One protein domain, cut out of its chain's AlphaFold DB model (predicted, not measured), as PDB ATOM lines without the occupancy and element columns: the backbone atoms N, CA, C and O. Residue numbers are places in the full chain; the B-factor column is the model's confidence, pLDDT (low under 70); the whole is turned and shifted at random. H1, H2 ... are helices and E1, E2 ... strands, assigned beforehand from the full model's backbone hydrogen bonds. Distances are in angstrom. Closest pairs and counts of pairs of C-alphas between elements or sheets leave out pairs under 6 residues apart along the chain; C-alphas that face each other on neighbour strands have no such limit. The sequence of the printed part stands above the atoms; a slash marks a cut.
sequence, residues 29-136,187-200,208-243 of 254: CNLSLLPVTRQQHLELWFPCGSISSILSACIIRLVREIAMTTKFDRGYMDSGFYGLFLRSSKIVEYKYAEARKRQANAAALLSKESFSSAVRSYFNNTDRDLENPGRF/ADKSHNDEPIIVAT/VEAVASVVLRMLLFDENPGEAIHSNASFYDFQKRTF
ATOM      1  N   CYS A  29     -33.146 -15.023  27.646       88.25
ATOM      2  CA  CYS A  29     -33.457 -15.823  26.480       88.25
ATOM      3  C   CYS A  29     -34.827 -15.391  25.974       88.25
ATOM      4  O   CYS A  29     -35.697 -15.043  26.776       88.25
ATOM      5  N   ASN A  30     -35.012 -15.422  24.656       90.69
ATOM      6  CA  ASN A  30     -36.299 -15.175  24.028       90.69
ATOM      7  C   ASN A  30     -36.806 -16.430  23.307       90.69
ATOM      8  O   ASN A  30     -36.030 -17.297  22.901       90.69
ATOM      9  N   LEU A  31     -38.126 -16.536  23.192       91.62
ATOM     10  CA  LEU A  31     -38.797 -17.598  22.461       91.62
ATOM     11  C   LEU A  31     -40.060 -17.045  21.803       91.62
ATOM     12  O   LEU A  31     -41.026 -16.701  22.486       91.62
ATOM     13  N   SER A  32     -40.066 -16.978  20.475       91.69
ATOM     14  CA  SER A  32     -41.213 -16.472  19.722       91.69
ATOM     15  C   SER A  32     -42.421 -17.390  19.854       91.69
ATOM     16  O   SER A  32     -42.318 -18.608  19.684       91.69
ATOM     17  N   LEU A  33     -43.580 -16.796  20.127       89.88
ATOM     18  CA  LEU A  33     -44.864 -17.479  20.156       89.88
ATOM     19  C   LEU A  33     -45.502 -17.462  18.769       89.88
ATOM     20  O   LEU A  33     -45.314 -16.524  17.996       89.88
ATOM     21  N   LEU A  34     -46.306 -18.484  18.458       83.62
ATOM     22  CA  LEU A  34     -47.070 -18.461  17.214       83.62
ATOM     23  C   LEU A  34     -48.086 -17.305  17.227       83.62
ATOM     24  O   LEU A  34     -48.810 -17.139  18.224       83.62
ATOM     25  N   PRO A  35     -48.140 -16.509  16.145       76.81
ATOM     26  CA  PRO A  35     -49.028 -15.362  16.053       76.81
ATOM     27  C   PRO A  35     -50.489 -15.819  16.035       76.81
ATOM     28  O   PRO A  35     -50.838 -16.809  15.392       76.81
ATOM     29  N   VAL A  36     -51.349 -15.094  16.751       69.12
ATOM     30  CA  VAL A  36     -52.806 -15.294  16.689       69.12
ATOM     31  C   VAL A  36     -53.378 -14.650  15.437       69.12
ATOM     32  O   VAL A  36     -54.182 -15.243  14.723       69.12
ATOM     33  N   THR A  37     -52.951 -13.418  15.186       71.25
ATOM     34  CA  THR A  37     -53.297 -12.624  14.015       71.25
ATOM     35  C   THR A  37     -52.015 -12.271  13.279       71.25
ATOM     36  O   THR A  37     -50.933 -12.292  13.859       71.25
ATOM     37  N   ARG A  38     -52.119 -11.882  12.005       68.69
ATOM     38  CA  ARG A  38     -50.955 -11.427  11.224       68.69
ATOM     39  C   ARG A  38     -50.260 -10.187  11.801       68.69
ATOM     40  O   ARG A  38     -49.172  -9.869  11.352       68.69
ATOM     41  N   GLN A  39     -50.907  -9.482  12.727       71.56
ATOM     42  CA  GLN A  39     -50.398  -8.251  13.326       71.56
ATOM     43  C   GLN A  39     -49.729  -8.496  14.682       71.56
ATOM     44  O   GLN A  39     -48.893  -7.702  15.092       71.56
ATOM     45  N   GLN A  40     -50.065  -9.592  15.371       80.00
ATOM     46  CA  GLN A  40     -49.580  -9.845  16.722       80.00
ATOM     47  C   GLN A  40     -48.276 -10.650  16.700       80.00
ATOM     48  O   GLN A  40     -48.266 -11.819  16.307       80.00
ATOM     49  N   HIS A  41     -47.195 -10.056  17.199       88.62
ATOM     50  CA  HIS A  41     -45.888 -10.701  17.308       88.62
ATOM     51  C   HIS A  41     -45.478 -10.794  18.776       88.62
ATOM     52  O   HIS A  41     -44.905  -9.862  19.323       88.62
ATOM     53  N   LEU A  42     -45.780 -11.920  19.426       92.00
ATOM     54  CA  LEU A  42     -45.455 -12.113  20.841       92.00
ATOM     55  C   LEU A  42     -44.186 -12.943  21.033       92.00
ATOM     56  O   LEU A  42     -43.983 -13.954  20.356       92.00
ATOM     57  N   GLU A  43     -43.389 -12.573  22.029       93.62
ATOM     58  CA  GLU A  43     -42.234 -13.341  22.491       93.62
ATOM     59  C   GLU A  43     -42.289 -13.587  23.994       93.62
ATOM     60  O   GLU A  43     -42.744 -12.743  24.762       93.62
ATOM     61  N   LEU A  44     -41.792 -14.749  24.413       92.94
ATOM     62  CA  LEU A  44     -41.504 -15.040  25.812       92.94
ATOM     63  C   LEU A  44     -40.071 -14.641  26.116       92.94
ATOM     64  O   LEU A  44     -39.172 -15.122  25.431       92.94
ATOM     65  N   TRP A  45     -39.843 -13.846  27.154       91.19
ATOM     66  CA  TRP A  45     -38.511 -13.549  27.671       91.19
ATOM     67  C   TRP A  45     -38.340 -14.101  29.081       91.19
ATOM     68  O   TRP A  45     -39.243 -14.015  29.912       91.19
ATOM     69  N   PHE A  46     -37.179 -14.681  29.363       87.00
ATOM     70  CA  PHE A  46     -36.919 -15.351  30.636       87.00
ATOM     71  C   PHE A  46     -35.416 -15.456  30.922       87.00
ATOM     72  O   PHE A  46     -34.617 -15.446  29.986       87.00
ATOM     73  N   PRO A  47     -34.986 -15.585  32.190       83.06
ATOM     74  CA  PRO A  47     -33.570 -15.752  32.513       83.06
ATOM     75  C   PRO A  47     -33.003 -17.053  31.921       83.06
ATOM     76  O   PRO A  47     -33.457 -18.142  32.278       83.06
ATOM     77  N   CYS A  48     -31.970 -16.966  31.074       80.31
ATOM     78  CA  CYS A  48     -31.357 -18.138  30.429       80.31
ATOM     79  C   CYS A  48     -30.761 -19.143  31.429       80.31
ATOM     80  O   CYS A  48     -30.654 -20.328  31.135       80.31
ATOM     81  N   GLY A  49     -30.337 -18.676  32.607       74.94
ATOM     82  CA  GLY A  49     -29.761 -19.529  33.652       74.94
ATOM     83  C   GLY A  49     -30.799 -20.263  34.509       74.94
ATOM     84  O   GLY A  49     -30.432 -21.115  35.313       74.94
ATOM     85  N   SER A  50     -32.091 -19.945  34.372       79.25
ATOM     86  CA  SER A  50     -33.152 -20.541  35.189       79.25
ATOM     87  C   SER A  50     -33.820 -21.691  34.442       79.25
ATOM     88  O   SER A  50     -34.647 -21.476  33.558       79.25
ATOM     89  N   ILE A  51     -33.511 -22.926  34.852       82.75
ATOM     90  CA  ILE A  51     -34.160 -24.137  34.323       82.75
ATOM     91  C   ILE A  51     -35.681 -24.033  34.469       82.75
ATOM     92  O   ILE A  51     -36.401 -24.259  33.505       82.75
ATOM     93  N   SER A  52     -36.177 -23.624  35.636       84.50
ATOM     94  CA  SER A  52     -37.613 -23.479  35.892       84.50
ATOM     95  C   SER A  52     -38.274 -22.470  34.941       84.50
ATOM     96  O   SER A  52     -39.380 -22.709  34.452       84.50
ATOM     97  N   SER A  53     -37.583 -21.374  34.608       86.62
ATOM     98  CA  SER A  53     -38.082 -20.393  33.635       86.62
ATOM     99  C   SER A  53     -38.060 -20.935  32.203       86.62
ATOM    100  O   SER A  53     -39.038 -20.763  31.480       86.62
ATOM    101  N   ILE A  54     -37.002 -21.662  31.816       88.81
ATOM    102  CA  ILE A  54     -36.920 -22.361  30.521       88.81
ATOM    103  C   ILE A  54     -38.073 -23.357  30.378       88.81
ATOM    104  O   ILE A  54     -38.771 -23.348  29.368       88.81
ATOM    105  N   LEU A  55     -38.302 -24.206  31.385       89.94
ATOM    106  CA  LEU A  55     -39.377 -25.198  31.358       89.94
ATOM    107  C   LEU A  55     -40.748 -24.524  31.256       89.94
ATOM    108  O   LEU A  55     -41.559 -24.930  30.426       89.94
ATOM    109  N   SER A  56     -40.979 -23.454  32.025       91.44
ATOM    110  CA  SER A  56     -42.229 -22.683  31.963       91.44
ATOM    111  C   SER A  56     -42.454 -22.120  30.561       91.44
ATOM    112  O   SER A  56     -43.527 -22.299  29.987       91.44
ATOM    113  N   ALA A  57     -41.427 -21.505  29.966       93.38
ATOM    114  CA  ALA A  57     -41.502 -20.956  28.617       93.38
ATOM    115  C   ALA A  57     -41.756 -22.035  27.551       93.38
ATOM    116  O   ALA A  57     -42.589 -21.843  26.664       93.38
ATOM    117  N   CYS A  58     -41.103 -23.194  27.665       93.56
ATOM    118  CA  CYS A  58     -41.336 -24.339  26.788       93.56
ATOM    119  C   CYS A  58     -42.778 -24.856  26.879       93.56
ATOM    120  O   CYS A  58     -43.386 -25.120  25.841       93.56
ATOM    121  N   ILE A  59     -43.340 -24.967  28.089       93.50
ATOM    122  CA  ILE A  59     -44.738 -25.380  28.293       93.50
ATOM    123  C   ILE A  59     -45.683 -24.365  27.651       93.50
ATOM    124  O   ILE A  59     -46.537 -24.760  26.859       93.50
ATOM    125  N   ILE A  60     -45.504 -23.067  27.924       94.75
ATOM    126  CA  ILE A  60     -46.336 -22.000  27.345       94.75
ATOM    127  C   ILE A  60     -46.297 -22.071  25.814       94.75
ATOM    128  O   ILE A  60     -47.342 -22.069  25.158       94.75
ATOM    129  N   ARG A  61     -45.097 -22.176  25.230       94.62
ATOM    130  CA  ARG A  61     -44.919 -22.237  23.776       94.62
ATOM    131  C   ARG A  61     -45.577 -23.467  23.158       94.62
ATOM    132  O   ARG A  61     -46.204 -23.323  22.106       94.62
ATOM    133  N   LEU A  62     -45.425 -24.636  23.781       94.19
ATOM    134  CA  LEU A  62     -45.960 -25.909  23.296       94.19
ATOM    135  C   LEU A  62     -47.488 -25.953  23.387       94.19
ATOM    136  O   LEU A  62     -48.143 -26.268  22.396       94.19
ATOM    137  N   VAL A  63     -48.057 -25.584  24.541       92.38
ATOM    138  CA  VAL A  63     -49.516 -25.526  24.730       92.38
ATOM    139  C   VAL A  63     -50.132 -24.566  23.724       92.38
ATOM    140  O   VAL A  63     -51.085 -24.927  23.038       92.38
ATOM    141  N   ARG A  64     -49.550 -23.369  23.574       90.44
ATOM    142  CA  ARG A  64     -50.020 -22.393  22.589       90.44
ATOM    143  C   ARG A  64     -49.914 -22.927  21.161       90.44
ATOM    144  O   ARG A  64     -50.824 -22.696  20.376       90.44
ATOM    145  N   GLU A  65     -48.848 -23.652  20.812       91.38
ATOM    146  CA  GLU A  65     -48.717 -24.255  19.479       91.38
ATOM    147  C   GLU A  65     -49.840 -25.224  19.167       91.38
ATOM    148  O   GLU A  65     -50.489 -25.118  18.125       91.38
ATOM    149  N   ILE A  66     -50.068 -26.157  20.083       91.12
ATOM    150  CA  ILE A  66     -51.075 -27.190  19.914       91.12
ATOM    151  C   ILE A  66     -52.457 -26.543  19.878       91.12
ATOM    152  O   ILE A  66     -53.189 -26.788  18.926       91.12
ATOM    153  N   ALA A  67     -52.772 -25.660  20.831       88.31
ATOM    154  CA  ALA A  67     -54.063 -24.981  20.903       88.31
ATOM    155  C   ALA A  67     -54.393 -24.216  19.611       88.31
ATOM    156  O   ALA A  67     -55.497 -24.330  19.080       88.31
ATOM    157  N   MET A  68     -53.422 -23.484  19.055       85.88
ATOM    158  CA  MET A  68     -53.611 -22.757  17.795       85.88
ATOM    159  C   MET A  68     -53.743 -23.704  16.593       85.88
ATOM    160  O   MET A  68     -54.549 -23.452  15.699       85.88
ATOM    161  N   THR A  69     -52.991 -24.806  16.576       86.62
ATOM    162  CA  THR A  69     -53.025 -25.799  15.489       86.62
ATOM    163  C   THR A  69     -54.342 -26.573  15.469       86.62
ATOM    164  O   THR A  69     -54.902 -26.817  14.403       86.62
ATOM    165  N   THR A  70     -54.867 -26.941  16.639       84.50
ATOM    166  CA  THR A  70     -56.118 -27.699  16.766       84.50
ATOM    167  C   THR A  70     -57.364 -26.824  16.711       84.50
ATOM    168  O   THR A  70     -58.458 -27.363  16.842       84.50
ATOM    169  N   LYS A  71     -57.219 -25.500  16.537       77.25
ATOM    170  CA  LYS A  71     -58.311 -24.523  16.683       77.25
ATOM    171  C   LYS A  71     -59.069 -24.729  17.995       77.25
ATOM    172  O   LYS A  71     -60.288 -24.814  18.001       77.25
ATOM    173  N   PHE A  72     -58.322 -24.878  19.086       73.12
ATOM    174  CA  PHE A  72     -58.903 -25.007  20.414       73.12
ATOM    175  C   PHE A  72     -59.813 -23.800  20.670       73.12
ATOM    176  O   PHE A  72     -59.348 -22.659  20.551       73.12
ATOM    177  N   ASP A  73     -61.096 -24.052  20.940       60.00
ATOM    178  CA  ASP A  73     -62.084 -22.992  21.119       60.00
ATOM    179  C   ASP A  73     -61.661 -22.110  22.294       60.00
ATOM    180  O   ASP A  73     -61.510 -22.552  23.434       60.00
ATOM    181  N   ARG A  74     -61.402 -20.840  21.989       57.28
ATOM    182  CA  ARG A  74     -61.089 -19.833  22.999       57.28
ATOM    183  C   ARG A  74     -62.339 -19.570  23.817       57.28
ATOM    184  O   ARG A  74     -63.412 -19.395  23.246       57.28
ATOM    185  N   GLY A  75     -62.186 -19.473  25.131       50.91
ATOM    186  CA  GLY A  75     -63.227 -18.889  25.973       50.91
ATOM    187  C   GLY A  75     -63.428 -19.556  27.321       50.91
ATOM    188  O   GLY A  75     -63.895 -18.873  28.221       50.91
ATOM    189  N   TYR A  76     -63.052 -20.830  27.502       56.38
ATOM    190  CA  TYR A  76     -63.194 -21.492  28.804       56.38
ATOM    191  C   TYR A  76     -62.096 -22.520  29.092       56.38
ATOM    192  O   TYR A  76     -61.757 -23.359  28.260       56.38
ATOM    193  N   MET A  77     -61.578 -22.470  30.320       64.69
ATOM    194  CA  MET A  77     -60.751 -23.516  30.916       64.69
ATOM    195  C   MET A  77     -61.590 -24.767  31.181       64.69
ATOM    196  O   MET A  77     -62.240 -24.881  32.221       64.69
ATOM    197  N   ASP A  78     -61.568 -25.710  30.248       68.06
ATOM    198  CA  ASP A  78     -62.245 -26.995  30.383       68.06
ATOM    199  C   ASP A  78     -61.263 -28.145  30.674       68.06
ATOM    200  O   ASP A  78     -60.037 -27.985  30.746       68.06
ATOM    201  N   SER A  79     -61.809 -29.347  30.850       65.94
ATOM    202  CA  SER A  79     -61.016 -30.567  31.030       65.94
ATOM    203  C   SER A  79     -60.070 -30.842  29.853       65.94
ATOM    204  O   SER A  79     -59.007 -31.438  30.052       65.94
ATOM    205  N   GLY A  80     -60.409 -30.371  28.648       73.50
ATOM    206  CA  GLY A  80     -59.570 -30.435  27.459       73.50
ATOM    207  C   GLY A  80     -58.302 -29.595  27.598       73.50
ATOM    208  O   GLY A  80     -57.207 -30.102  27.335       73.50
ATOM    209  N   PHE A  81     -58.416 -28.355  28.082       79.62
ATOM    210  CA  PHE A  81     -57.257 -27.497  28.331       79.62
ATOM    211  C   PHE A  81     -56.362 -28.077  29.425       79.62
ATOM    212  O   PHE A  81     -55.147 -28.160  29.241       79.62
ATOM    213  N   TYR A  82     -56.939 -28.523  30.545       76.81
ATOM    214  CA  TYR A  82     -56.147 -29.153  31.602       76.81
ATOM    215  C   TYR A  82     -55.425 -30.399  31.080       76.81
ATOM    216  O   TYR A  82     -54.228 -30.555  31.313       76.81
ATOM    217  N   GLY A  83     -56.104 -31.244  30.298       78.19
ATOM    218  CA  GLY A  83     -55.485 -32.390  29.635       78.19
ATOM    219  C   GLY A  83     -54.326 -31.990  28.716       78.19
ATOM    220  O   GLY A  83     -53.246 -32.580  28.791       78.19
ATOM    221  N   LEU A  84     -54.508 -30.952  27.895       85.50
ATOM    222  CA  LEU A  84     -53.462 -30.401  27.031       85.50
ATOM    223  C   LEU A  84     -52.263 -29.886  27.838       85.50
ATOM    224  O   LEU A  84     -51.118 -30.232  27.532       85.50
ATOM    225  N   PHE A  85     -52.513 -29.076  28.865       85.75
ATOM    226  CA  PHE A  85     -51.488 -28.488  29.722       85.75
ATOM    227  C   PHE A  85     -50.647 -29.565  30.406       85.75
ATOM    228  O   PHE A  85     -49.417 -29.549  30.340       85.75
ATOM    229  N   LEU A  86     -51.313 -30.554  30.996       80.69
ATOM    230  CA  LEU A  86     -50.679 -31.644  31.725       80.69
ATOM    231  C   LEU A  86     -49.832 -32.539  30.811       80.69
ATOM    232  O   LEU A  86     -48.686 -32.853  31.139       80.69
ATOM    233  N   ARG A  87     -50.353 -32.900  29.631       85.19
ATOM    234  CA  ARG A  87     -49.593 -33.662  28.625       85.19
ATOM    235  C   ARG A  87     -48.391 -32.875  28.112       85.19
ATOM    236  O   ARG A  87     -47.303 -33.430  27.981       85.19
ATOM    237  N   SER A  88     -48.563 -31.577  27.873       89.38
ATOM    238  CA  SER A  88     -47.479 -30.695  27.431       89.38
ATOM    239  C   SER A  88     -46.382 -30.579  28.489       89.38
ATOM    240  O   SER A  88     -45.208 -30.718  28.154       89.38
ATOM    241  N   SER A  89     -46.750 -30.414  29.766       86.50
ATOM    242  CA  SER A  89     -45.802 -30.445  30.887       86.50
ATOM    243  C   SER A  89     -45.026 -31.766  30.924       86.50
ATOM    244  O   SER A  89     -43.793 -31.757  30.932       86.50
ATOM    245  N   LYS A  90     -45.722 -32.909  30.802       83.38
ATOM    246  CA  LYS A  90     -45.082 -34.234  30.753       83.38
ATOM    247  C   LYS A  90     -44.063 -34.361  29.620       83.38
ATOM    248  O   LYS A  90     -42.957 -34.850  29.844       83.38
ATOM    249  N   ILE A  91     -44.415 -33.919  28.413       87.88
ATOM    250  CA  ILE A  91     -43.522 -33.969  27.246       87.88
ATOM    251  C   ILE A  91     -42.279 -33.099  27.469       87.88
ATOM    252  O   ILE A  91     -41.165 -33.540  27.175       87.88
ATOM    253  N   VAL A  92     -42.449 -31.880  27.989       89.31
ATOM    254  CA  VAL A  92     -41.336 -30.953  28.244       89.31
ATOM    255  C   VAL A  92     -40.387 -31.517  29.300       89.31
ATOM    256  O   VAL A  92     -39.177 -31.539  29.070       89.31
ATOM    257  N   GLU A  93     -40.910 -32.037  30.412       83.38
ATOM    258  CA  GLU A  93     -40.079 -32.670  31.441       83.38
ATOM    259  C   GLU A  93     -39.340 -33.906  30.909       83.38
ATOM    260  O   GLU A  93     -38.145 -34.075  31.172       83.38
ATOM    261  N   TYR A  94     -40.005 -34.740  30.102       84.44
ATOM    262  CA  TYR A  94     -39.359 -35.894  29.476       84.44
ATOM    263  C   TYR A  94     -38.175 -35.483  28.603       84.44
ATOM    264  O   TYR A  94     -37.064 -35.996  28.757       84.44
ATOM    265  N   LYS A  95     -38.394 -34.511  27.713       87.00
ATOM    266  CA  LYS A  95     -37.345 -33.994  26.830       87.00
ATOM    267  C   LYS A  95     -36.206 -33.357  27.607       87.00
ATOM    268  O   LYS A  95     -35.046 -33.520  27.231       87.00
ATOM    269  N   TYR A  96     -36.517 -32.665  28.698       85.44
ATOM    270  CA  TYR A  96     -35.498 -32.093  29.565       85.44
ATOM    271  C   TYR A  96     -34.609 -33.181  30.171       85.44
ATOM    272  O   TYR A  96     -33.382 -33.082  30.142       85.44
ATOM    273  N   ALA A  97     -35.211 -34.256  30.673       81.00
ATOM    274  CA  ALA A  97     -34.454 -35.364  31.229       81.00
ATOM    275  C   ALA A  97     -33.625 -36.108  30.175       81.00
ATOM    276  O   ALA A  97     -32.499 -36.513  30.457       81.00
ATOM    277  N   GLU A  98     -34.149 -36.269  28.960       82.75
ATOM    278  CA  GLU A  98     -33.415 -36.833  27.825       82.75
ATOM    279  C   GLU A  98     -32.196 -35.967  27.466       82.75
ATOM    280  O   GLU A  98     -31.085 -36.485  27.326       82.75
ATOM    281  N   ALA A  99     -32.374 -34.643  27.402       82.44
ATOM    282  CA  ALA A  99     -31.286 -33.691  27.196       82.44
ATOM    283  C   ALA A  99     -30.231 -33.802  28.309       82.44
ATOM    284  O   ALA A  99     -29.040 -33.909  28.020       82.44
ATOM    285  N   ARG A 100     -30.655 -33.893  29.576       79.38
ATOM    286  CA  ARG A 100     -29.753 -34.066  30.724       79.38
ATOM    287  C   ARG A 100     -28.980 -35.386  30.675       79.38
ATOM    288  O   ARG A 100     -27.786 -35.387  30.960       79.38
ATOM    289  N   LYS A 101     -29.618 -36.501  30.290       80.44
ATOM    290  CA  LYS A 101     -28.939 -37.800  30.092       80.44
ATOM    291  C   LYS A 101     -27.840 -37.706  29.030       80.44
ATOM    292  O   LYS A 101     -26.802 -38.339  29.173       80.44
ATOM    293  N   ARG A 102     -28.052 -36.880  28.003       78.88
ATOM    294  CA  ARG A 102     -27.060 -36.562  26.963       78.88
ATOM    295  C   ARG A 102     -26.059 -35.475  27.370       78.88
ATOM    296  O   ARG A 102     -25.271 -35.058  26.532       78.88
ATOM    297  N   GLN A 103     -26.100 -35.006  28.621       76.06
ATOM    298  CA  GLN A 103     -25.290 -33.892  29.132       76.06
ATOM    299  C   GLN A 103     -25.471 -32.583  28.341       76.06
ATOM    300  O   GLN A 103     -24.608 -31.707  28.361       76.06
ATOM    301  N   ALA A 104     -26.605 -32.424  27.656       73.44
ATOM    302  CA  ALA A 104     -26.946 -31.197  26.956       73.44
ATOM    303  C   ALA A 104     -27.484 -30.138  27.933       73.44
ATOM    304  O   ALA A 104     -28.119 -30.452  28.945       73.44
ATOM    305  N   ASN A 105     -27.257 -28.865  27.606       78.88
ATOM    306  CA  ASN A 105     -27.811 -27.730  28.343       78.88
ATOM    307  C   ASN A 105     -29.351 -27.703  28.209       78.88
ATOM    308  O   ASN A 105     -29.889 -28.048  27.160       78.88
ATOM    309  N   ALA A 106     -30.061 -27.234  29.242       76.31
ATOM    310  CA  ALA A 106     -31.502 -26.967  29.215       76.31
ATOM    311  C   ALA A 106     -31.930 -26.099  28.015       76.31
ATOM    312  O   ALA A 106     -33.013 -26.298  27.471       76.31
ATOM    313  N   ALA A 107     -31.057 -25.195  27.556       81.06
ATOM    314  CA  ALA A 107     -31.272 -24.392  26.352       81.06
ATOM    315  C   ALA A 107     -31.499 -25.232  25.076       81.06
ATOM    316  O   ALA A 107     -32.134 -24.751  24.143       81.06
ATOM    317  N   ALA A 108     -31.066 -26.499  25.038       84.50
ATOM    318  CA  ALA A 108     -31.351 -27.411  23.928       84.50
ATOM    319  C   ALA A 108     -32.858 -27.644  23.722       84.50
ATOM    320  O   ALA A 108     -33.280 -27.974  22.617       84.50
ATOM    321  N   LEU A 109     -33.682 -27.437  24.759       85.88
ATOM    322  CA  LEU A 109     -35.138 -27.501  24.639       85.88
ATOM    323  C   LEU A 109     -35.716 -26.397  23.761       85.88
ATOM    324  O   LEU A 109     -36.787 -26.594  23.194       85.88
ATOM    325  N   LEU A 110     -35.013 -25.265  23.658       87.44
ATOM    326  CA  LEU A 110     -35.461 -24.084  22.928       87.44
ATOM    327  C   LEU A 110     -35.287 -24.232  21.408       87.44
ATOM    328  O   LEU A 110     -35.722 -23.362  20.655       87.44
ATOM    329  N   SER A 111     -34.658 -25.316  20.941       88.06
ATOM    330  CA  SER A 111     -34.432 -25.541  19.516       88.06
ATOM    331  C   SER A 111     -35.725 -25.854  18.763       88.06
ATOM    332  O   SER A 111     -36.664 -26.471  19.282       88.06
ATOM    333  N   LYS A 112     -35.761 -25.473  17.485       87.44
ATOM    334  CA  LYS A 112     -36.897 -25.749  16.598       87.44
ATOM    335  C   LYS A 112     -37.152 -27.252  16.470       87.44
ATOM    336  O   LYS A 112     -38.304 -27.681  16.396       87.44
ATOM    337  N   GLU A 113     -36.093 -28.056  16.474       88.75
ATOM    338  CA  GLU A 113     -36.144 -29.516  16.405       88.75
ATOM    339  C   GLU A 113     -36.791 -30.101  17.662       88.75
ATOM    340  O   GLU A 113     -37.663 -30.970  17.556       88.75
ATOM    341  N   SER A 114     -36.410 -29.593  18.842       87.94
ATOM    342  CA  SER A 114     -36.986 -29.991  20.128       87.94
ATOM    343  C   SER A 114     -38.494 -29.741  20.149       87.94
ATOM    344  O   SER A 114     -39.265 -30.669  20.420       87.94
ATOM    345  N   PHE A 115     -38.931 -28.539  19.753       88.88
ATOM    346  CA  PHE A 115     -40.355 -28.195  19.676       88.88
ATOM    347  C   PHE A 115     -41.104 -29.019  18.632       88.88
ATOM    348  O   PHE A 115     -42.132 -29.617  18.943       88.88
ATOM    349  N   SER A 116     -40.562 -29.143  17.421       89.75
ATOM    350  CA  SER A 116     -41.187 -29.936  16.353       89.75
ATOM    351  C   SER A 116     -41.340 -31.407  16.747       89.75
ATOM    352  O   SER A 116     -42.279 -32.084  16.328       89.75
ATOM    353  N   SER A 117     -40.400 -31.934  17.532       91.69
ATOM    354  CA  SER A 117     -40.497 -33.274  18.105       91.69
ATOM    355  C   SER A 117     -41.534 -33.333  19.231       91.69
ATOM    356  O   SER A 117     -42.286 -34.299  19.288       91.69
ATOM    357  N   ALA A 118     -41.625 -32.312  20.089       91.44
ATOM    358  CA  ALA A 118     -42.590 -32.255  21.192       91.44
ATOM    359  C   ALA A 118     -44.038 -32.221  20.689       91.44
ATOM    360  O   ALA A 118     -44.880 -32.980  21.164       91.44
ATOM    361  N   VAL A 119     -44.304 -31.402  19.672       91.56
ATOM    362  CA  VAL A 119     -45.610 -31.312  19.011       91.56
ATOM    363  C   VAL A 119     -45.987 -32.653  18.377       91.56
ATOM    364  O   VAL A 119     -47.099 -33.140  18.571       91.56
ATOM    365  N   ARG A 120     -45.044 -33.310  17.686       91.62
ATOM    366  CA  ARG A 120     -45.255 -34.663  17.144       91.62
ATOM    367  C   ARG A 120     -45.560 -35.688  18.236       91.62
ATOM    368  O   ARG A 120     -46.464 -36.498  18.051       91.62
ATOM    369  N   SER A 121     -44.853 -35.647  19.365       89.25
ATOM    370  CA  SER A 121     -45.121 -36.538  20.500       89.25
ATOM    371  C   SER A 121     -46.541 -36.380  21.043       89.25
ATOM    372  O   SER A 121     -47.185 -37.380  21.351       89.25
ATOM    373  N   TYR A 122     -47.051 -35.146  21.101       89.56
ATOM    374  CA  TYR A 122     -48.428 -34.882  21.515       89.56
ATOM    375  C   TYR A 122     -49.451 -35.515  20.559       89.56
ATOM    376  O   TYR A 122     -50.326 -36.267  20.991       89.56
ATOM    377  N   PHE A 123     -49.337 -35.251  19.254       88.88
ATOM    378  CA  PHE A 123     -50.309 -35.747  18.272       88.88
ATOM    379  C   PHE A 123     -50.253 -37.264  18.068       88.88
ATOM    380  O   PHE A 123     -51.289 -37.888  17.853       88.88
ATOM    381  N   ASN A 124     -49.073 -37.871  18.201       89.00
ATOM    382  CA  ASN A 124     -48.916 -39.320  18.085       89.00
ATOM    383  C   ASN A 124     -49.284 -40.074  19.376       89.00
ATOM    384  O   ASN A 124     -49.187 -41.297  19.402       89.00
ATOM    385  N   ASN A 125     -49.680 -39.370  20.445       83.19
ATOM    386  CA  ASN A 125     -49.947 -39.934  21.774       83.19
ATOM    387  C   ASN A 125     -48.779 -40.744  22.368       83.19
ATOM    388  O   ASN A 125     -48.986 -41.561  23.268       83.19
ATOM    389  N   THR A 126     -47.548 -40.514  21.899       78.94
ATOM    390  CA  THR A 126     -46.363 -41.213  22.420       78.94
ATOM    391  C   THR A 126     -46.000 -40.742  23.823       78.94
ATOM    392  O   THR A 126     -45.234 -41.405  24.512       78.94
ATOM    393  N   ASP A 127     -46.600 -39.640  24.287       70.06
ATOM    394  CA  ASP A 127     -46.530 -39.173  25.668       70.06
ATOM    395  C   ASP A 127     -47.071 -40.188  26.685       70.06
ATOM    396  O   ASP A 127     -46.651 -40.169  27.845       70.06
ATOM    397  N   ARG A 128     -47.963 -41.097  26.267       65.50
ATOM    398  CA  ARG A 128     -48.499 -42.167  27.123       65.50
ATOM    399  C   ARG A 128     -47.424 -43.172  27.533       65.50
ATOM    400  O   ARG A 128     -47.389 -43.554  28.701       65.50
ATOM    401  N   ASP A 129     -46.510 -43.480  26.618       64.38
ATOM    402  CA  ASP A 129     -45.447 -44.477  26.796       64.38
ATOM    403  C   ASP A 129     -44.154 -43.881  27.368       64.38
ATOM    404  O   ASP A 129     -43.196 -44.600  27.648       64.38
ATOM    405  N   LEU A 130     -44.103 -42.556  27.560       68.94
ATOM    406  CA  LEU A 130     -42.955 -41.909  28.185       68.94
ATOM    407  C   LEU A 130     -42.832 -42.372  29.638       68.94
ATOM    408  O   LEU A 130     -43.647 -41.999  30.495       68.94
ATOM    409  N   GLU A 131     -41.785 -43.155  29.907       64.00
ATOM    410  CA  GLU A 131     -41.321 -43.431  31.262       64.00
ATOM    411  C   GLU A 131     -41.021 -42.105  31.960       64.00
ATOM    412  O   GLU A 131     -40.295 -41.268  31.419       64.00
ATOM    413  N   ASN A 132     -41.579 -41.904  33.159       56.91
ATOM    414  CA  ASN A 132     -41.304 -40.703  33.937       56.91
ATOM    415  C   ASN A 132     -39.806 -40.672  34.258       56.91
ATOM    416  O   ASN A 132     -39.343 -41.509  35.044       56.91
ATOM    417  N   PRO A 133     -39.040 -39.709  33.724       57.81
ATOM    418  CA  PRO A 133     -37.747 -39.445  34.309       57.81
ATOM    419  C   PRO A 133     -38.054 -38.936  35.712       57.81
ATOM    420  O   PRO A 133     -38.808 -37.977  35.858       57.81
ATOM    421  N   GLY A 134     -37.576 -39.620  36.750       53.78
ATOM    422  CA  GLY A 134     -37.784 -39.154  38.118       53.78
ATOM    423  C   GLY A 134     -37.479 -37.657  38.185       53.78
ATOM    424  O   GLY A 134     -36.381 -37.236  37.812       53.78
ATOM    425  N   ARG A 135     -38.476 -36.853  38.583       53.59
ATOM    426  CA  ARG A 135     -38.282 -35.424  38.849       53.59
ATOM    427  C   ARG A 135     -37.115 -35.310  39.824       53.59
ATOM    428  O   ARG A 135     -36.951 -36.222  40.638       53.59
ATOM    429  N   PHE A 136     -36.333 -34.227  39.727       51.53
ATOM    430  CA  PHE A 136     -35.340 -33.812  40.728       51.53
ATOM    431  C   PHE A 136     -35.670 -34.437  42.082       51.53
ATOM    432  O   PHE A 136     -36.788 -34.234  42.571       51.53
ATOM    433  N   ALA A 187     -43.668 -10.226  25.840       90.69
ATOM    434  CA  ALA A 187     -43.462  -8.943  25.182       90.69
ATOM    435  C   ALA A 187     -44.160  -8.925  23.820       90.69
ATOM    436  O   ALA A 187     -44.136  -9.922  23.089       90.69
ATOM    437  N   ASP A 188     -44.759  -7.789  23.475       88.62
ATOM    438  CA  ASP A 188     -45.308  -7.531  22.154       88.62
ATOM    439  C   ASP A 188     -44.284  -6.808  21.271       88.62
ATOM    440  O   ASP A 188     -44.026  -5.609  21.386       88.62
ATOM    441  N   LYS A 189     -43.707  -7.559  20.335       85.81
ATOM    442  CA  LYS A 189     -42.747  -7.061  19.346       85.81
ATOM    443  C   LYS A 189     -43.364  -6.090  18.348       85.81
ATOM    444  O   LYS A 189     -42.633  -5.307  17.749       85.81
ATOM    445  N   SER A 190     -44.683  -6.123  18.160       85.38
ATOM    446  CA  SER A 190     -45.362  -5.160  17.288       85.38
ATOM    447  C   SER A 190     -45.466  -3.765  17.918       85.38
ATOM    448  O   SER A 190     -45.558  -2.779  17.189       85.38
ATOM    449  N   HIS A 191     -45.324  -3.670  19.244       83.06
ATOM    450  CA  HIS A 191     -45.408  -2.433  20.020       83.06
ATOM    451  C   HIS A 191     -44.079  -2.116  20.726       83.06
ATOM    452  O   HIS A 191     -44.034  -1.875  21.923       83.06
ATOM    453  N   ASN A 192     -42.965  -2.103  19.980       81.19
ATOM    454  CA  ASN A 192     -41.640  -1.713  20.497       81.19
ATOM    455  C   ASN A 192     -41.196  -2.511  21.743       81.19
ATOM    456  O   ASN A 192     -40.644  -1.953  22.692       81.19
ATOM    457  N   ASP A 193     -41.421  -3.822  21.711       81.38
ATOM    458  CA  ASP A 193     -41.075  -4.750  22.787       81.38
ATOM    459  C   ASP A 193     -41.805  -4.470  24.117       81.38
ATOM    460  O   ASP A 193     -41.278  -4.764  25.192       81.38
ATOM    461  N   GLU A 194     -43.017  -3.911  24.053       82.50
ATOM    462  CA  GLU A 194     -43.821  -3.592  25.232       82.50
ATOM    463  C   GLU A 194     -44.147  -4.867  26.034       82.50
ATOM    464  O   GLU A 194     -44.712  -5.826  25.492       82.50
ATOM    465  N   PRO A 195     -43.782  -4.930  27.324       84.75
ATOM    466  CA  PRO A 195     -44.110  -6.064  28.170       84.75
ATOM    467  C   PRO A 195     -45.596  -6.036  28.538       84.75
ATOM    468  O   PRO A 195     -46.054  -5.158  29.261       84.75
ATOM    469  N   ILE A 196     -46.341  -7.047  28.097       88.44
ATOM    470  CA  ILE A 196     -47.791  -7.144  28.327       88.44
ATOM    471  C   ILE A 196     -48.150  -8.060  29.502       88.44
ATOM    472  O   ILE A 196     -49.186  -7.888  30.137       88.44
ATOM    473  N   ILE A 197     -47.304  -9.049  29.807       90.19
ATOM    474  CA  ILE A 197     -47.499  -9.974  30.930       90.19
ATOM    475  C   ILE A 197     -46.159 -10.181  31.615       90.19
ATOM    476  O   ILE A 197     -45.163 -10.479  30.960       90.19
ATOM    477  N   VAL A 198     -46.144 -10.096  32.942       89.81
ATOM    478  CA  VAL A 198     -45.002 -10.504  33.759       89.81
ATOM    479  C   VAL A 198     -45.499 -11.460  34.824       89.81
ATOM    480  O   VAL A 198     -46.295 -11.082  35.680       89.81
ATOM    481  N   ALA A 199     -45.023 -12.700  34.774       89.56
ATOM    482  CA  ALA A 199     -45.391 -13.735  35.723       89.56
ATOM    483  C   ALA A 199     -44.143 -14.305  36.386       89.56
ATOM    484  O   ALA A 199     -43.173 -14.689  35.726       89.56
ATOM    485  N   THR A 200     -44.183 -14.383  37.709       87.69
ATOM    486  CA  THR A 200     -43.153 -15.046  38.493       87.69
ATOM    487  C   THR A 200     -43.778 -15.774  39.666       87.69
ATOM    488  O   THR A 200     -44.751 -15.308  40.256       87.69
ATOM    489  N   VAL A 208     -43.073 -24.058  38.177       85.62
ATOM    490  CA  VAL A 208     -43.037 -24.134  36.711       85.62
ATOM    491  C   VAL A 208     -44.453 -24.138  36.139       85.62
ATOM    492  O   VAL A 208     -44.793 -23.325  35.279       85.62
ATOM    493  N   GLU A 209     -45.302 -25.027  36.650       84.69
ATOM    494  CA  GLU A 209     -46.688 -25.138  36.213       84.69
ATOM    495  C   GLU A 209     -47.508 -23.901  36.584       84.69
ATOM    496  O   GLU A 209     -48.328 -23.462  35.782       84.69
ATOM    497  N   ALA A 210     -47.267 -23.307  37.756       85.94
ATOM    498  CA  ALA A 210     -47.966 -22.106  38.198       85.94
ATOM    499  C   ALA A 210     -47.715 -20.922  37.251       85.94
ATOM    500  O   ALA A 210     -48.668 -20.326  36.750       85.94
ATOM    501  N   VAL A 211     -46.448 -20.621  36.937       90.12
ATOM    502  CA  VAL A 211     -46.109 -19.538  35.995       90.12
ATOM    503  C   VAL A 211     -46.673 -19.831  34.609       90.12
ATOM    504  O   VAL A 211     -47.285 -18.954  34.000       90.12
ATOM    505  N   ALA A 212     -46.514 -21.061  34.116       90.69
ATOM    506  CA  ALA A 212     -47.027 -21.432  32.804       90.69
ATOM    507  C   ALA A 212     -48.558 -21.310  32.720       90.69
ATOM    508  O   ALA A 212     -49.070 -20.771  31.741       90.69
ATOM    509  N   SER A 213     -49.283 -21.770  33.743       88.62
ATOM    510  CA  SER A 213     -50.746 -21.716  33.793       88.62
ATOM    511  C   SER A 213     -51.260 -20.277  33.819       88.62
ATOM    512  O   SER A 213     -52.114 -19.946  33.001       88.62
ATOM    513  N   VAL A 214     -50.699 -19.408  34.670       90.25
ATOM    514  CA  VAL A 214     -51.088 -17.987  34.749       90.25
ATOM    515  C   VAL A 214     -50.863 -17.277  33.414       90.25
ATOM    516  O   VAL A 214     -51.748 -16.582  32.923       90.25
ATOM    517  N   VAL A 215     -49.711 -17.488  32.772       92.69
ATOM    518  CA  VAL A 215     -49.437 -16.861  31.470       92.69
ATOM    519  C   VAL A 215     -50.393 -17.381  30.394       92.69
ATOM    520  O   VAL A 215     -50.904 -16.599  29.597       92.69
ATOM    521  N   LEU A 216     -50.666 -18.688  30.356       90.75
ATOM    522  CA  LEU A 216     -51.596 -19.272  29.385       90.75
ATOM    523  C   LEU A 216     -53.041 -18.813  29.608       90.75
ATOM    524  O   LEU A 216     -53.743 -18.587  28.628       90.75
ATOM    525  N   ARG A 217     -53.455 -18.632  30.867       88.06
ATOM    526  CA  ARG A 217     -54.740 -18.041  31.267       88.06
ATOM    527  C   ARG A 217     -54.960 -16.687  30.621       88.06
ATOM    528  O   ARG A 217     -55.904 -16.499  29.859       88.06
ATOM    529  N   MET A 218     -54.003 -15.801  30.845       90.44
ATOM    530  CA  MET A 218     -54.035 -14.449  30.306       90.44
ATOM    531  C   MET A 218     -53.914 -14.426  28.773       90.44
ATOM    532  O   MET A 218     -54.502 -13.571  28.129       90.44
ATOM    533  N   LEU A 219     -53.165 -15.358  28.167       88.50
ATOM    534  CA  LEU A 219     -52.932 -15.378  26.715       88.50
ATOM    535  C   LEU A 219     -54.029 -16.045  25.877       88.50
ATOM    536  O   LEU A 219     -54.157 -15.716  24.697       88.50
ATOM    537  N   LEU A 220     -54.706 -17.063  26.408       85.56
ATOM    538  CA  LEU A 220     -55.652 -17.889  25.647       85.56
ATOM    539  C   LEU A 220     -57.109 -17.644  26.036       85.56
ATOM    540  O   LEU A 220     -57.991 -17.893  25.213       85.56
ATOM    541  N   PHE A 221     -57.345 -17.181  27.262       84.44
ATOM    542  CA  PHE A 221     -58.680 -16.981  27.821       84.44
ATOM    543  C   PHE A 221     -58.954 -15.521  28.197       84.44
ATOM    544  O   PHE A 221     -60.023 -15.240  28.725       84.44
ATOM    545  N   ASP A 222     -58.008 -14.614  27.925       86.50
ATOM    546  CA  ASP A 222     -58.097 -13.183  28.244       86.50
ATOM    547  C   ASP A 222     -58.446 -12.909  29.726       86.50
ATOM    548  O   ASP A 222     -58.991 -11.859  30.067       86.50
ATOM    549  N   GLU A 223     -58.113 -13.850  30.623       86.06
ATOM    550  CA  GLU A 223     -58.281 -13.689  32.071       86.06
ATOM    551  C   GLU A 223     -57.404 -12.529  32.559       86.06
ATOM    552  O   GLU A 223     -56.232 -12.408  32.182       86.06
ATOM    553  N   ASN A 224     -57.941 -11.682  33.439       88.56
ATOM    554  CA  ASN A 224     -57.125 -10.634  34.047       88.56
ATOM    555  C   ASN A 224     -56.109 -11.242  35.044       88.56
ATOM    556  O   ASN A 224     -56.299 -12.368  35.513       88.56
ATOM    557  N   PRO A 225     -55.027 -10.525  35.419       87.50
ATOM    558  CA  PRO A 225     -53.999 -11.081  36.302       87.50
ATOM    559  C   PRO A 225     -54.553 -11.622  37.627       87.50
ATOM    560  O   PRO A 225     -54.084 -12.642  38.128       87.50
ATOM    561  N   GLY A 226     -55.558 -10.950  38.199       83.94
ATOM    562  CA  GLY A 226     -56.183 -11.362  39.451       83.94
ATOM    563  C   GLY A 226     -56.927 -12.686  39.306       83.94
ATOM    564  O   GLY A 226     -56.705 -13.597  40.101       83.94
ATOM    565  N   GLU A 227     -57.763 -12.816  38.280       85.06
ATOM    566  CA  GLU A 227     -58.477 -14.055  37.953       85.06
ATOM    567  C   GLU A 227     -57.512 -15.201  37.660       85.06
ATOM    568  O   GLU A 227     -57.661 -16.286  38.224       85.06
ATOM    569  N   ALA A 228     -56.475 -14.944  36.860       85.62
ATOM    570  CA  ALA A 228     -55.500 -15.952  36.479       85.62
ATOM    571  C   ALA A 228     -54.741 -16.523  37.690       85.62
ATOM    572  O   ALA A 228     -54.490 -17.726  37.751       85.62
ATOM    573  N   ILE A 229     -54.406 -15.672  38.669       84.56
ATOM    574  CA  ILE A 229     -53.711 -16.062  39.905       84.56
ATOM    575  C   ILE A 229     -54.639 -16.795  40.883       84.56
ATOM    576  O   ILE A 229     -54.209 -17.747  41.529       84.56
ATOM    577  N   HIS A 230     -55.894 -16.357  41.027       81.12
ATOM    578  CA  HIS A 230     -56.840 -16.942  41.992       81.12
ATOM    579  C   HIS A 230     -57.571 -18.181  41.472       81.12
ATOM    580  O   HIS A 230     -58.325 -18.817  42.226       81.12
ATOM    581  N   SER A 231     -57.402 -18.488  40.190       77.31
ATOM    582  CA  SER A 231     -57.969 -19.669  39.567       77.31
ATOM    583  C   SER A 231     -57.297 -20.942  40.058       77.31
ATOM    584  O   SER A 231     -56.118 -20.956  40.403       77.31
ATOM    585  N   ASN A 232     -58.059 -22.032  40.058       71.44
ATOM    586  CA  ASN A 232     -57.566 -23.322  40.515       71.44
ATOM    587  C   ASN A 232     -56.345 -23.752  39.689       71.44
ATOM    588  O   ASN A 232     -56.380 -23.769  38.449       71.44
ATOM    589  N   ALA A 233     -55.269 -24.107  40.388       67.81
ATOM    590  CA  ALA A 233     -54.097 -24.690  39.767       67.81
ATOM    591  C   ALA A 233     -54.293 -26.200  39.587       67.81
ATOM    592  O   ALA A 233     -54.798 -26.899  40.469       67.81
ATOM    593  N   SER A 234     -53.823 -26.707  38.452       67.12
ATOM    594  CA  SER A 234     -53.721 -28.140  38.190       67.12
ATOM    595  C   SER A 234     -52.286 -28.461  37.817       67.12
ATOM    596  O   SER A 234     -51.684 -27.775  36.990       67.12
ATOM    597  N   PHE A 235     -51.726 -29.507  38.413       67.56
ATOM    598  CA  PHE A 235     -50.366 -29.943  38.117       67.56
ATOM    599  C   PHE A 235     -50.264 -31.467  38.143       67.56
ATOM    600  O   PHE A 235     -51.075 -32.168  38.753       67.56
ATOM    601  N   TYR A 236     -49.247 -31.986  37.463       62.72
ATOM    602  CA  TYR A 236     -48.918 -33.403  37.496       62.72
ATOM    603  C   TYR A 236     -47.766 -33.632  38.468       62.72
ATOM    604  O   TYR A 236     -46.687 -33.060  38.316       62.72
ATOM    605  N   ASP A 237     -47.980 -34.476  39.475       65.31
ATOM    606  CA  ASP A 237     -46.894 -34.933  40.334       65.31
ATOM    607  C   ASP A 237     -46.237 -36.157  39.690       65.31
ATOM    608  O   ASP A 237     -46.765 -37.272  39.711       65.31
ATOM    609  N   PHE A 238     -45.054 -35.951  39.126       60.12
ATOM    610  CA  PHE A 238     -44.291 -36.999  38.457       60.12
ATOM    611  C   PHE A 238     -43.767 -38.082  39.409       60.12
ATOM    612  O   PHE A 238     -43.541 -39.210  38.962       60.12
ATOM    613  N   GLN A 239     -43.594 -37.774  40.701       62.16
ATOM    614  CA  GLN A 239     -43.192 -38.762  41.704       62.16
ATOM    615  C   GLN A 239     -44.370 -39.677  42.039       62.16
ATOM    616  O   GLN A 239     -44.223 -40.898  42.061       62.16
ATOM    617  N   LYS A 240     -45.556 -39.091  42.237       65.19
ATOM    618  CA  LYS A 240     -46.782 -39.826  42.589       65.19
ATOM    619  C   LYS A 240     -47.560 -40.357  41.387       65.19
ATOM    620  O   LYS A 240     -48.546 -41.063  41.577       65.19
ATOM    621  N   ARG A 241     -47.160 -40.001  40.163       62.69
ATOM    622  CA  ARG A 241     -47.864 -40.335  38.908       62.69
ATOM    623  C   ARG A 241     -49.347 -39.957  38.942       62.69
ATOM    624  O   ARG A 241     -50.187 -40.665  38.399       62.69
ATOM    625  N   THR A 242     -49.664 -38.866  39.630       60.62
ATOM    626  CA  THR A 242     -51.044 -38.489  39.937       60.62
ATOM    627  C   THR A 242     -51.266 -37.024  39.597       60.62
ATOM    628  O   THR A 242     -50.387 -36.182  39.802       60.62
ATOM    629  N   PHE A 243     -52.445 -36.734  39.056       64.38
ATOM    630  CA  PHE A 243     -52.910 -35.376  38.815       64.38
ATOM    631  C   PHE A 243     -53.493 -34.790  40.090       64.38
ATOM    632  O   PHE A 243     -54.275 -35.438  40.781       64.38
TER     633      PHE A 243
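What this domain is: This is residues 29 to 136, 187 to 200 and 208 to 243 of the 254 residues of an uncharacterized protein of Necator americanus (UniProt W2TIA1). Helix H1 runs through the middle of the domain: the hairpin of strands E1 and E2 covers one side of it, the long helix H2 and the shorter H4 cross it on the opposite side, and H5 runs beside it with H6 packed on H5. E3 extends the hairpin's side beyond E2, with residues 187 to 188 paired between them, while H3 packs on H1 and H2, and E4 lies beside H2. The printed part has 158 residues, with six named helices and four named strands in the order E1, E2, H1, H2, H3, H4, E3, H5, H6, E4; its one sheet of named strands is E1 - E2, antiparallel. The class is mixed, helices and strands. The whole is compact, with a radius of gyration of the C-alphas of 15.0 A, and rounded, spanning 40 by 31 by 28 A.

Where its parts are: Begin at the sheet: find C-alpha 29 at (-33.457, -15.823, 26.480), where E1, residues 29 to 32, starts. E2, residues 42 to 47, is 17.1 A long. Next find C-alpha 51 at (-34.160, -24.137, 34.323); from there H1, residues 51 to 69, runs 26.7 A. H2, residues 79 to 101, is the longest helix at 32.9 A. After it come H3, residues 106 to 110, and H4, residues 112 to 123, which is 16.8 A long. Beyond the first cut, E3, residues 194 to 200, measures 17.5 A; beyond the second, H5, residues 208 to 220, measures 17.9 A. H6 is residues 225 to 230, and E4, residues 234 to 237, ends at C-alpha 237, (-46.894, -34.933, 40.334).

How they stand to each other: Look first at E1 and E2, a hairpin of antiparallel neighbours with 160 degrees between their directions: N 31 and O 44 are 2.8 A apart, and N 46 and O 29 are 3.0 A apart, both within hydrogen-bond range. From E2 to H1 the closest C-alphas are those of Phe 46 and Ser 53, 6.0 A apart. H1 is the hub, touching H2, H3, H4 and H5. Its residues 55 to 63 alone touch H2, closest at the C-alphas of Ile 59 and Ser 89, 5.8 A; the tilt is steep, 47 degrees, opposite ways. Its residues 62 to 66 alone touch H4, closest at the C-alphas of Ile 66 and Val 119, 6.9 A. Its residues 51 to 58 alone touch H3, closest at the C-alphas of Ile 51 and Ala 106, 6.4 A. H5 touches H1 at a shallow tilt of 34 degrees, only just short of steep, the same way; the closest C-alphas are those of Ser 56 and Ala 212, 5.0 A. Residues 213 to 218 alone of H5 touch H6, closest at the C-alphas of Val 214 and Ala 228, 5.2 A. E2 and E3 are near each other; E3 and E4 pair with no named strand. The C-alphas of Leu 86 in H2 and Tyr 236 in E4, the closest of the two elements, are 6.3 A apart. H1 and E3 are apart. In H1, H2, H4, H5 and H6 every O i to N i+4 pair is within hydrogen-bond range; in H3 it is 0 of 1, with 2 of 2 O i to N i+3 pairs within range.

The domain as a whole: The C-alphas of Asn 192 and Lys 240, the two farthest apart, are 44.4 A apart. Residues 137 to 186 are not printed, and C-alphas 136 and 187 across that cut are 30.4 A apart; residues 201 to 207 are not printed either, with 9.3 A from C-alpha 200 to C-alpha 208. Of the links that are printed whole, none is long. Residues 124 to 136 hold no named element. The mean pLDDT of the printed part is 81.3; look for values under 70 at residues 36, 38, 73 to 79, 128 to 136 and 233 to 243.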